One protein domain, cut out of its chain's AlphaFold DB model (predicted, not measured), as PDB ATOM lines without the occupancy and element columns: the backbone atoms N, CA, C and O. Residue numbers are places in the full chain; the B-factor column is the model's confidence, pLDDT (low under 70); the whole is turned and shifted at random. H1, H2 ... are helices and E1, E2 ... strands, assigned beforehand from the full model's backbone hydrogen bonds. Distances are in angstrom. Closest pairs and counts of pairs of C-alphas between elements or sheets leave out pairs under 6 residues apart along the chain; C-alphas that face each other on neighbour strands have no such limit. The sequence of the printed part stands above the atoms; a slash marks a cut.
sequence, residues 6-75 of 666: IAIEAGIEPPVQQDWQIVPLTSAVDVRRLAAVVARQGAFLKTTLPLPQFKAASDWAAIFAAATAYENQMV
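This is residues 6 to 75 of the 666 residues of the protein "Ornithine decarboxylase" of Lactobacillus bifermentans DSM 20003 (UniProt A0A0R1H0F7). A small twisted sheet of four short parallel strands has one helix, H1, packed over one of its faces and running along the inner strand E3, making two layers. Two long loops, residues 9 to 20 and 40 to 52, lie round this body, away from the middle where E3 sits. The printed part has 70 residues with four named strands and then one named helix, E1 E2 E3 E4 H1 along the chain, and the sheet's order is E2 E1 E3 E4, all parallel. The class is mixed, helices and strands, with under half of the residues in named elements. The whole is compact, with a radius of gyration of the C-alphas of 11.1 A, and rounded, spanning 29 by 26 by 17 A.

In the sheet the inner strands are E1, residues 6 to 8, and E3, residues 34 to 39, parallel at 19 degrees, with N 38 and O 7 2.8 A apart, within hydrogen-bond range. The edge strand E2, residues 21 to 24, is parallel to E1 at 32 degrees, and N 6 and O 21 are within hydrogen-bond range at 2.9 A. The other edge strand, E4, residues 53 to 55, is parallel to E3 at 25 degrees, with N 54 and O 37 within hydrogen-bond range at 2.8 A. E2 and E4 are apart. From edge to edge the strands' lines turn by 69 degrees. H1, residues 60 to 74, is on the sheet at a height over the sheet of 7.7 A. It lies over E3 and runs along the strands, at 17 degrees to E3 on the local plane. The closest C-alphas of E3 and H1 are those of Ala 35 and Ala 67, 4.7 A apart; the closest of E4 and H1 are those of Phe 54 and Ile 63, 7.1 A apart. In H1 every O i to N i+4 pair is within hydrogen-bond range.

E3, Leu 34 to Ala 39, is the longest strand by residues, 13.4 A from first to last C-alpha. E1, Ile 6 to Ile 8, begins at C-alpha 6 (-18.582, 31.539, 24.211) and is 6.5 A long. E2, Gln 21 to Pro 24, is 10.3 A long, and E4, Gln 53 to Lys 55, is 7.1 A long. H1, Trp 60 to Met 74, is 20.7 A long; it starts at C-alpha 60 (-27.256, 36.954, 19.837) and ends at C-alpha 74 (-21.513, 17.260, 22.368).

The two C-alphas farthest apart, those of Val 16 and Thr 48, are 30.6 A apart. The printed part has no cut. The links E1 to E2 and E3 to E4 are long, E2 to E3 is short, and E4 to H1 is tight. The mean pLDDT of the printed part is 89.2; residues 16 to 18 are under 70.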
ATOM      1  N   ILE A   6     -18.519  30.869  25.517       94.69
ATOM      2  CA  ILE A   6     -18.582  31.539  24.211       94.69
ATOM      3  C   ILE A   6     -17.359  32.441  24.075       94.69
ATOM      4  O   ILE A   6     -17.149  33.344  24.887       94.69
ATOM      5  N   ALA A   7     -16.542  32.188  23.052       94.81
ATOM      6  CA  ALA A   7     -15.361  32.996  22.775       94.81
ATOM      7  C   ALA A   7     -15.707  34.169  21.855       94.81
ATOM      8  O   ALA A   7     -16.288  33.962  20.789       94.81
ATOM      9  N   ILE A   8     -15.315  35.386  22.232       94.25
ATOM     10  CA  ILE A   8     -15.610  36.605  21.469       94.25
ATOM     11  C   ILE A   8     -14.335  37.362  21.092       94.25
ATOM     12  O   ILE A   8     -13.426  37.524  21.907       94.25
ATOM     13  N   GLU A   9     -14.241  37.827  19.849       93.56
ATOM     14  CA  GLU A   9     -13.157  38.719  19.428       93.56
ATOM     15  C   GLU A   9     -13.233  40.066  20.172       93.56
ATOM     16  O   GLU A   9     -14.313  40.571  20.483       93.56
ATOM     17  N   ALA A  10     -12.072  40.668  20.443       89.50
ATOM     18  CA  ALA A  10     -11.988  41.958  21.116       89.50
ATOM     19  C   ALA A  10     -12.801  43.055  20.395       89.50
ATOM     20  O   ALA A  10     -12.728  43.226  19.172       89.50
ATOM     21  N   GLY A  11     -13.552  43.833  21.180       86.62
ATOM     22  CA  GLY A  11     -14.411  44.915  20.691       86.62
ATOM     23  C   GLY A  11     -15.797  44.471  20.212       86.62
ATOM     24  O   GLY A  11     -16.506  45.279  19.620       86.62
ATOM     25  N   ILE A  12     -16.183  43.212  20.438       88.69
ATOM     26  CA  ILE A  12     -17.572  42.752  20.326       88.69
ATOM     27  C   ILE A  12     -18.202  42.832  21.717       88.69
ATOM     28  O   ILE A  12     -17.658  42.280  22.669       88.69
ATOM     29  N   GLU A  13     -19.349  43.498  21.837       85.38
ATOM     30  CA  GLU A  13     -20.086  43.583  23.098       85.38
ATOM     31  C   GLU A  13     -21.271  42.605  23.077       85.38
ATOM     32  O   GLU A  13     -22.178  42.759  22.253       85.38
ATOM     33  N   PRO A  14     -21.271  41.565  23.933       84.31
ATOM     34  CA  PRO A  14     -22.435  40.713  24.108       84.31
ATOM     35  C   PRO A  14     -23.529  41.457  24.893       84.31
ATOM     36  O   PRO A  14     -23.218  42.332  25.707       84.31
ATOM     37  N   PRO A  15     -24.812  41.106  24.705       84.19
ATOM     38  CA  PRO A  15     -25.887  41.648  25.522       84.19
ATOM     39  C   PRO A  15     -25.682  41.268  26.994       84.19
ATOM     40  O   PRO A  15     -25.187  40.187  27.320       84.19
ATOM     41  N   VAL A  16     -26.080  42.165  27.893       67.06
ATOM     42  CA  VAL A  16     -26.037  41.927  29.341       67.06
ATOM     43  C   VAL A  16     -27.131  40.912  29.708       67.06
ATOM     44  O   VAL A  16     -28.252  41.048  29.233       67.06
ATOM     45  N   GLN A  17     -26.808  39.949  30.582       61.41
ATOM     46  CA  GLN A  17     -27.666  38.867  31.116       61.41
ATOM     47  C   GLN A  17     -27.846  37.613  30.245       61.41
ATOM     48  O   GLN A  17     -28.915  37.401  29.680       61.41
ATOM     49  N   GLN A  18     -26.871  36.698  30.282       63.88
ATOM     50  CA  GLN A  18     -27.141  35.264  30.110       63.88
ATOM     51  C   GLN A  18     -26.207  34.394  30.964       63.88
ATOM     52  O   GLN A  18     -25.103  34.808  31.303       63.88
ATOM     53  N   ASP A  19     -26.647  33.166  31.248       82.31
ATOM     54  CA  ASP A  19     -25.949  32.097  31.987       82.31
ATOM     55  C   ASP A  19     -24.665  31.563  31.307       82.31
ATOM     56  O   ASP A  19     -24.097  30.557  31.747       82.31
ATOM     57  N   TRP A  20     -24.221  32.199  30.219       88.81
ATOM     58  CA  TRP A  20     -23.032  31.833  29.452       88.81
ATOM     59  C   TRP A  20     -21.793  32.561  29.957       88.81
ATOM     60  O   TRP A  20     -21.768  33.787  30.080       88.81
ATOM     61  N   GLN A  21     -20.711  31.812  30.159       90.31
ATOM     62  CA  GLN A  21     -19.407  32.408  30.399       90.31
ATOM     63  C   GLN A  21     -18.817  32.917  29.077       90.31
ATOM     64  O   GLN A  21     -18.531  32.137  28.165       90.31
ATOM     65  N   ILE A  22     -18.607  34.230  28.994       91.50
ATOM     66  CA  ILE A  22     -17.970  34.877  27.848       91.50
ATOM     67  C   ILE A  22     -16.463  34.987  28.088       91.50
ATOM     68  O   ILE A  22     -16.030  35.480  29.130       91.50
ATOM     69  N   VAL A  23     -15.662  34.541  27.120       92.25
ATOM     70  CA  VAL A  23     -14.192  34.572  27.189       92.25
ATOM     71  C   VAL A  23     -13.591  35.270  25.967       92.25
ATOM     72  O   VAL A  23     -14.175  35.230  24.883       92.25
ATOM     73  N   PRO A  24     -12.421  35.916  26.094       92.06
ATOM     74  CA  PRO A  24     -11.759  36.519  24.946       92.06
ATOM     75  C   PRO A  24     -11.254  35.444  23.973       92.06
ATOM     76  O   PRO A  24     -10.600  34.474  24.368       92.06
ATOM     77  N   LEU A  25     -11.511  35.646  22.682       92.38
ATOM     78  CA  LEU A  25     -10.963  34.838  21.599       92.38
ATOM     79  C   LEU A  25      -9.474  35.159  21.438       92.38
ATOM     80  O   LEU A  25      -9.094  36.198  20.901       92.38
ATOM     81  N   THR A  26      -8.627  34.258  21.924       88.94
ATOM     82  CA  THR A  26      -7.165  34.364  21.843       88.94
ATOM     83  C   THR A  26      -6.577  33.092  21.245       88.94
ATOM     84  O   THR A  26      -7.248  32.065  21.173       88.94
ATOM     85  N   SER A  27      -5.299  33.119  20.867       81.50
ATOM     86  CA  SER A  27      -4.584  31.914  20.420       81.50
ATOM     87  C   SER A  27      -4.456  30.834  21.504       81.50
ATOM     88  O   SER A  27      -4.140  29.694  21.178       81.50
ATOM     89  N   ALA A  28      -4.697  31.178  22.773       83.81
ATOM     90  CA  ALA A  28      -4.629  30.267  23.912       83.81
ATOM     91  C   ALA A  28      -5.996  29.680  24.311       83.81
ATOM     92  O   ALA A  28      -6.066  28.923  25.278       83.81
ATOM     93  N   VAL A  29      -7.084  30.039  23.616       89.12
ATOM     94  CA  VAL A  29      -8.416  29.526  23.955       89.12
ATOM     95  C   VAL A  29      -8.487  28.017  23.710       89.12
ATOM     96  O   VAL A  29      -8.095  27.519  22.653       89.12
ATOM     97  N   ASP A  30      -9.001  27.274  24.688       90.50
ATOM     98  CA  ASP A  30      -9.215  25.840  24.534       90.50
ATOM     99  C   ASP A  30     -10.530  25.593  23.792       90.50
ATOM    100  O   ASP A  30     -11.609  25.698  24.374       90.50
ATOM    101  N   VAL A  31     -10.437  25.230  22.511       90.94
ATOM    102  CA  VAL A  31     -11.598  24.942  21.649       90.94
ATOM    103  C   VAL A  31     -12.541  23.887  22.227       90.94
ATOM    104  O   VAL A  31     -13.729  23.912  21.925       90.94
ATOM    105  N   ARG A  32     -12.044  22.985  23.083       90.06
ATOM    106  CA  ARG A  32     -12.843  21.922  23.716       90.06
ATOM    107  C   ARG A  32     -13.765  22.453  24.811       90.06
ATOM    108  O   ARG A  32     -14.682  21.754  25.222       90.06
ATOM    109  N   ARG A  33     -13.513  23.672  25.295       93.88
ATOM    110  CA  ARG A  33     -14.330  24.359  26.303       93.88
ATOM    111  C   ARG A  33     -15.324  25.336  25.689       93.88
ATOM    112  O   ARG A  33     -16.005  26.031  26.432       93.88
ATOM    113  N   LEU A  34     -15.406  25.417  24.361       95.12
ATOM    114  CA  LEU A  34     -16.265  26.374  23.675       95.12
ATOM    115  C   LEU A  34     -17.565  25.729  23.193       95.12
ATOM    116  O   LEU A  34     -17.560  24.595  22.725       95.12
ATOM    117  N   ALA A  35     -18.652  26.494  23.253       96.00
ATOM    118  CA  ALA A  35     -19.929  26.194  22.612       96.00
ATOM    119  C   ALA A  35     -20.201  27.062  21.379       96.00
ATOM    120  O   ALA A  35     -20.984  26.673  20.519       96.00
ATOM    121  N   ALA A  36     -19.560  28.231  21.278       95.62
ATOM    122  CA  ALA A  36     -19.583  29.057  20.078       95.62
ATOM    123  C   ALA A  36     -18.379  30.008  20.024       95.62
ATOM    124  O   ALA A  36     -17.765  30.332  21.046       95.62
ATOM    125  N   VAL A  37     -18.075  30.490  18.820       95.62
ATOM    126  CA  VAL A  37     -17.130  31.587  18.565       95.62
ATOM    127  C   VAL A  37     -17.871  32.735  17.889       95.62
ATOM    128  O   VAL A  37     -18.620  32.506  16.943       95.62
ATOM    129  N   VAL A  38     -17.631  33.972  18.318       94.56
ATOM    130  CA  VAL A  38     -18.152  35.183  17.672       94.56
ATOM    131  C   VAL A  38     -16.980  36.071  17.280       94.56
ATOM    132  O   VAL A  38     -16.241  36.556  18.134       94.56
ATOM    133  N   ALA A  39     -16.779  36.269  15.978       93.62
ATOM    134  CA  ALA A  39     -15.615  36.987  15.461       93.62
ATOM    135  C   ALA A  39     -15.892  37.649  14.104       93.62
ATOM    136  O   ALA A  39     -16.907  37.402  13.449       93.62
ATOM    137  N   ARG A  40     -14.983  38.502  13.635       89.50
ATOM    138  CA  ARG A  40     -14.943  38.976  12.243       89.50
ATOM    139  C   ARG A  40     -14.494  37.824  11.332       89.50
ATOM    140  O   ARG A  40     -13.765  36.935  11.760       89.50
ATOM    141  N   GLN A  41     -14.889  37.841  10.053       75.31
ATOM    142  CA  GLN A  41     -14.711  36.712   9.111       75.31
ATOM    143  C   GLN A  41     -13.282  36.131   9.009       75.31
ATOM    144  O   GLN A  41     -13.142  34.970   8.641       75.31
ATOM    145  N   GLY A  42     -12.235  36.907   9.310       73.81
ATOM    146  CA  GLY A  42     -10.837  36.452   9.268       73.81
ATOM    147  C   GLY A  42     -10.301  35.828  10.564       73.81
ATOM    148  O   GLY A  42      -9.183  35.324  10.555       73.81
ATOM    149  N   ALA A  43     -11.063  35.863  11.660       80.38
ATOM    150  CA  ALA A  43     -10.621  35.457  12.998       80.38
ATOM    151  C   ALA A  43     -11.242  34.128  13.478       80.38
ATOM    152  O   ALA A  43     -11.102  33.761  14.643       80.38
ATOM    153  N   PHE A  44     -11.919  33.390  12.594       87.62
ATOM    154  CA  PHE A  44     -12.491  32.083  12.922       87.62
ATOM    155  C   PHE A  44     -11.426  31.021  13.209       87.62
ATOM    156  O   PHE A  44     -10.368  30.961  12.576       87.62
ATOM    157  N   LEU A  45     -11.738  30.157  14.172       88.12
ATOM    158  CA  LEU A  45     -10.887  29.060  14.598       88.12
ATOM    159  C   LEU A  45     -10.928  27.931  13.570       88.12
ATOM    160  O   LEU A  45     -11.989  27.535  13.083       88.12
ATOM    161  N   LYS A  46      -9.762  27.363  13.274       86.56
ATOM    162  CA  LYS A  46      -9.666  26.099  12.541       86.56
ATOM    163  C   LYS A  46      -9.785  24.963  13.548       86.56
ATOM    164  O   LYS A  46      -8.893  24.785  14.372       86.56
ATOM    165  N   THR A  47     -10.883  24.224  13.493       85.50
ATOM    166  CA  THR A  47     -11.157  23.101  14.392       85.50
ATOM    167  C   THR A  47     -11.889  21.993  13.643       85.50
ATOM    168  O   THR A  47     -12.588  22.262  12.669       85.50
ATOM    169  N   THR A  48     -11.688  20.755  14.087       82.31
ATOM    170  CA  THR A  48     -12.402  19.564  13.600       82.31
ATOM    171  C   THR A  48     -13.693  19.319  14.384       82.31
ATOM    172  O   THR A  48     -14.550  18.557  13.943       82.31
ATOM    173  N   LEU A  49     -13.861  19.998  15.527       87.06
ATOM    174  CA  LEU A  49     -15.135  20.063  16.235       87.06
ATOM    175  C   LEU A  49     -16.160  20.817  15.376       87.06
ATOM    176  O   LEU A  49     -15.802  21.845  14.792       87.06
ATOM    177  N   PRO A  50     -17.439  20.403  15.355       89.50
ATOM    178  CA  PRO A  50     -18.510  21.128  14.670       89.50
ATOM    179  C   PRO A  50     -18.936  22.386  15.454       89.50
ATOM    180  O   PRO A  50     -20.120  22.650  15.639       89.50
ATOM    181  N   LEU A  51     -17.958  23.147  15.956       93.31
ATOM    182  CA  LEU A  51     -18.134  24.318  16.804       93.31
ATOM    183  C   LEU A  51     -18.797  25.451  16.001       93.31
ATOM    184  O   LEU A  51     -18.210  25.904  15.013       93.31
ATOM    185  N   PRO A  52     -19.976  25.947  16.413       95.06
ATOM    186  CA  PRO A  52     -20.633  27.079  15.771       95.06
ATOM    187  C   PRO A  52     -19.755  28.336  15.781       95.06
ATOM    188  O   PRO A  52     -19.245  28.743  16.826       95.06
ATOM    189  N   GLN A  53     -19.594  28.981  14.622       94.88
ATOM    190  CA  GLN A  53     -18.829  30.225  14.491       94.88
ATOM    191  C   GLN A  53     -19.664  31.296  13.785       94.88
ATOM    192  O   GLN A  53     -20.143  31.096  12.668       94.88
ATOM    193  N   PHE A  54     -19.833  32.439  14.441       95.06
ATOM    194  CA  PHE A  54     -20.739  33.511  14.049       95.06
ATOM    195  C   PHE A  54     -19.988  34.799  13.745       95.06
ATOM    196  O   PHE A  54     -19.007  35.147  14.402       95.06
ATOM    197  N   LYS A  55     -20.485  35.557  12.763       92.56
ATOM    198  CA  LYS A  55     -19.965  36.900  12.487       92.56
ATOM    199  C   LYS A  55     -20.348  37.849  13.623       92.56
ATOM    200  O   LYS A  55     -21.450  37.729  14.147       92.56
ATOM    201  N   ALA A  56     -19.514  38.847  13.907       87.06
ATOM    202  CA  ALA A  56     -19.766  39.863  14.941       87.06
ATOM    203  C   ALA A  56     -21.155  40.540  14.881       87.06
ATOM    204  O   ALA A  56     -21.688  40.920  15.913       87.06
ATOM    205  N   ALA A  57     -21.749  40.676  13.690       85.31
ATOM    206  CA  ALA A  57     -23.069  41.285  13.490       85.31
ATOM    207  C   ALA A  57     -24.251  40.293  13.577       85.31
ATOM    208  O   ALA A  57     -25.366  40.645  13.199       85.31
ATOM    209  N   SER A  58     -24.011  39.041  13.977       88.81
ATOM    210  CA  SER A  58     -25.066  38.020  14.058       88.81
ATOM    211  C   SER A  58     -25.979  38.264  15.261       88.81
ATOM    212  O   SER A  58     -25.545  38.811  16.272       88.81
ATOM    213  N   ASP A  59     -27.235  37.830  15.158       92.00
ATOM    214  CA  ASP A  59     -28.197  37.912  16.256       92.00
ATOM    215  C   ASP A  59     -27.772  37.023  17.434       92.00
ATOM    216  O   ASP A  59     -27.597  35.811  17.293       92.00
ATOM    217  N   TRP A  60     -27.651  37.632  18.611       91.19
ATOM    218  CA  TRP A  60     -27.256  36.954  19.837       91.19
ATOM    219  C   TRP A  60     -28.241  35.876  20.277       91.19
ATOM    220  O   TRP A  60     -27.798  34.839  20.766       91.19
ATOM    221  N   ALA A  61     -29.547  36.045  20.051       91.31
ATOM    222  CA  ALA A  61     -30.516  35.002  20.391       91.31
ATOM    223  C   ALA A  61     -30.235  33.704  19.612       91.31
ATOM    224  O   ALA A  61     -30.239  32.612  20.188       91.31
ATOM    225  N   ALA A  62     -29.899  33.824  18.325       92.44
ATOM    226  CA  ALA A  62     -29.499  32.692  17.494       92.44
ATOM    227  C   ALA A  62     -28.153  32.084  17.930       92.44
ATOM    228  O   ALA A  62     -28.018  30.859  17.940       92.44
ATOM    229  N   ILE A  63     -27.177  32.911  18.333       93.69
ATOM    230  CA  ILE A  63     -25.879  32.441  18.854       93.69
ATOM    231  C   ILE A  63     -26.087  31.574  20.099       93.69
ATOM    232  O   ILE A  63     -25.571  30.460  20.167       93.69
ATOM    233  N   PHE A  64     -26.870  32.052  21.066       93.38
ATOM    234  CA  PHE A  64     -27.120  31.333  22.316       93.38
ATOM    235  C   PHE A  64     -27.923  30.045  22.110       93.38
ATOM    236  O   PHE A  64     -27.619  29.019  22.727       93.38
ATOM    237  N   ALA A  65     -28.906  30.061  21.205       93.31
ATOM    238  CA  ALA A  65     -29.647  28.860  20.831       93.31
ATOM    239  C   ALA A  65     -28.725  27.805  20.197       93.31
ATOM    240  O   ALA A  65     -28.778  26.633  20.572       93.31
ATOM    241  N   ALA A  66     -27.833  28.217  19.291       95.44
ATOM    242  CA  ALA A  66     -26.863  27.320  18.669       95.44
ATOM    243  C   ALA A  66     -25.819  26.794  19.664       95.44
ATOM    244  O   ALA A  66     -25.498  25.610  19.631       95.44
ATOM    245  N   ALA A  67     -25.331  27.640  20.576       95.31
ATOM    246  CA  ALA A  67     -24.414  27.238  21.640       95.31
ATOM    247  C   ALA A  67     -25.055  26.188  22.566       95.31
ATOM    248  O   ALA A  67     -24.437  25.170  22.877       95.31
ATOM    249  N   THR A  68     -26.325  26.384  22.935       94.50
ATOM    250  CA  THR A  68     -27.094  25.421  23.743       94.50
ATOM    251  C   THR A  68     -27.303  24.109  22.994       94.50
ATOM    252  O   THR A  68     -27.123  23.035  23.562       94.50
ATOM    253  N   ALA A  69     -27.660  24.171  21.707       95.12
ATOM    254  CA  ALA A  69     -27.823  22.982  20.875       95.12
ATOM    255  C   ALA A  69     -26.509  22.194  20.746       95.12
ATOM    256  O   ALA A  69     -26.515  20.972  20.881       95.12
ATOM    257  N   TYR A  70     -25.387  22.893  20.559       95.06
ATOM    258  CA  TYR A  70     -24.063  22.284  20.497       95.06
ATOM    259  C   TYR A  70     -23.666  21.630  21.826       95.06
ATOM    260  O   TYR A  70     -23.254  20.474  21.830       95.06
ATOM    261  N   GLU A  71     -23.837  22.311  22.964       94.19
ATOM    262  CA  GLU A  71     -23.584  21.710  24.283       94.19
ATOM    263  C   GLU A  71     -24.466  20.472  24.506       94.19
ATOM    264  O   GLU A  71     -23.984  19.445  24.989       94.19
ATOM    265  N   ASN A  72     -25.735  20.541  24.084       92.44
ATOM    266  CA  ASN A  72     -26.677  19.430  24.162       92.44
ATOM    267  C   ASN A  72     -26.259  18.213  23.334       92.44
ATOM    268  O   ASN A  72     -26.473  17.082  23.774       92.44
ATOM    269  N   GLN A  73     -25.660  18.463  22.173       91.31
ATOM    270  CA  GLN A  73     -25.181  17.456  21.235       91.31
ATOM    271  C   GLN A  73     -23.828  16.853  21.642       91.31
ATOM    272  O   GLN A  73     -23.605  15.662  21.449       91.31
ATOM    273  N   MET A  74     -22.910  17.664  22.172       91.88
ATOM    274  CA  MET A  74     -21.513  17.260  22.368       91.88
ATOM    275  C   MET A  74     -21.201  16.765  23.779       91.88
ATOM    276  O   MET A  74     -20.183  16.104  23.978       91.88
ATOM    277  N   VAL A  75     -22.061  17.061  24.754       93.81
ATOM    278  CA  VAL A  75     -21.907  16.602  26.139       93.81
ATOM    279  C   VAL A  75     -22.984  15.551  26.437       93.81
ATOM    280  O   VAL A  75     -24.142  15.765  26.075       93.81
TER     281      VAL A  75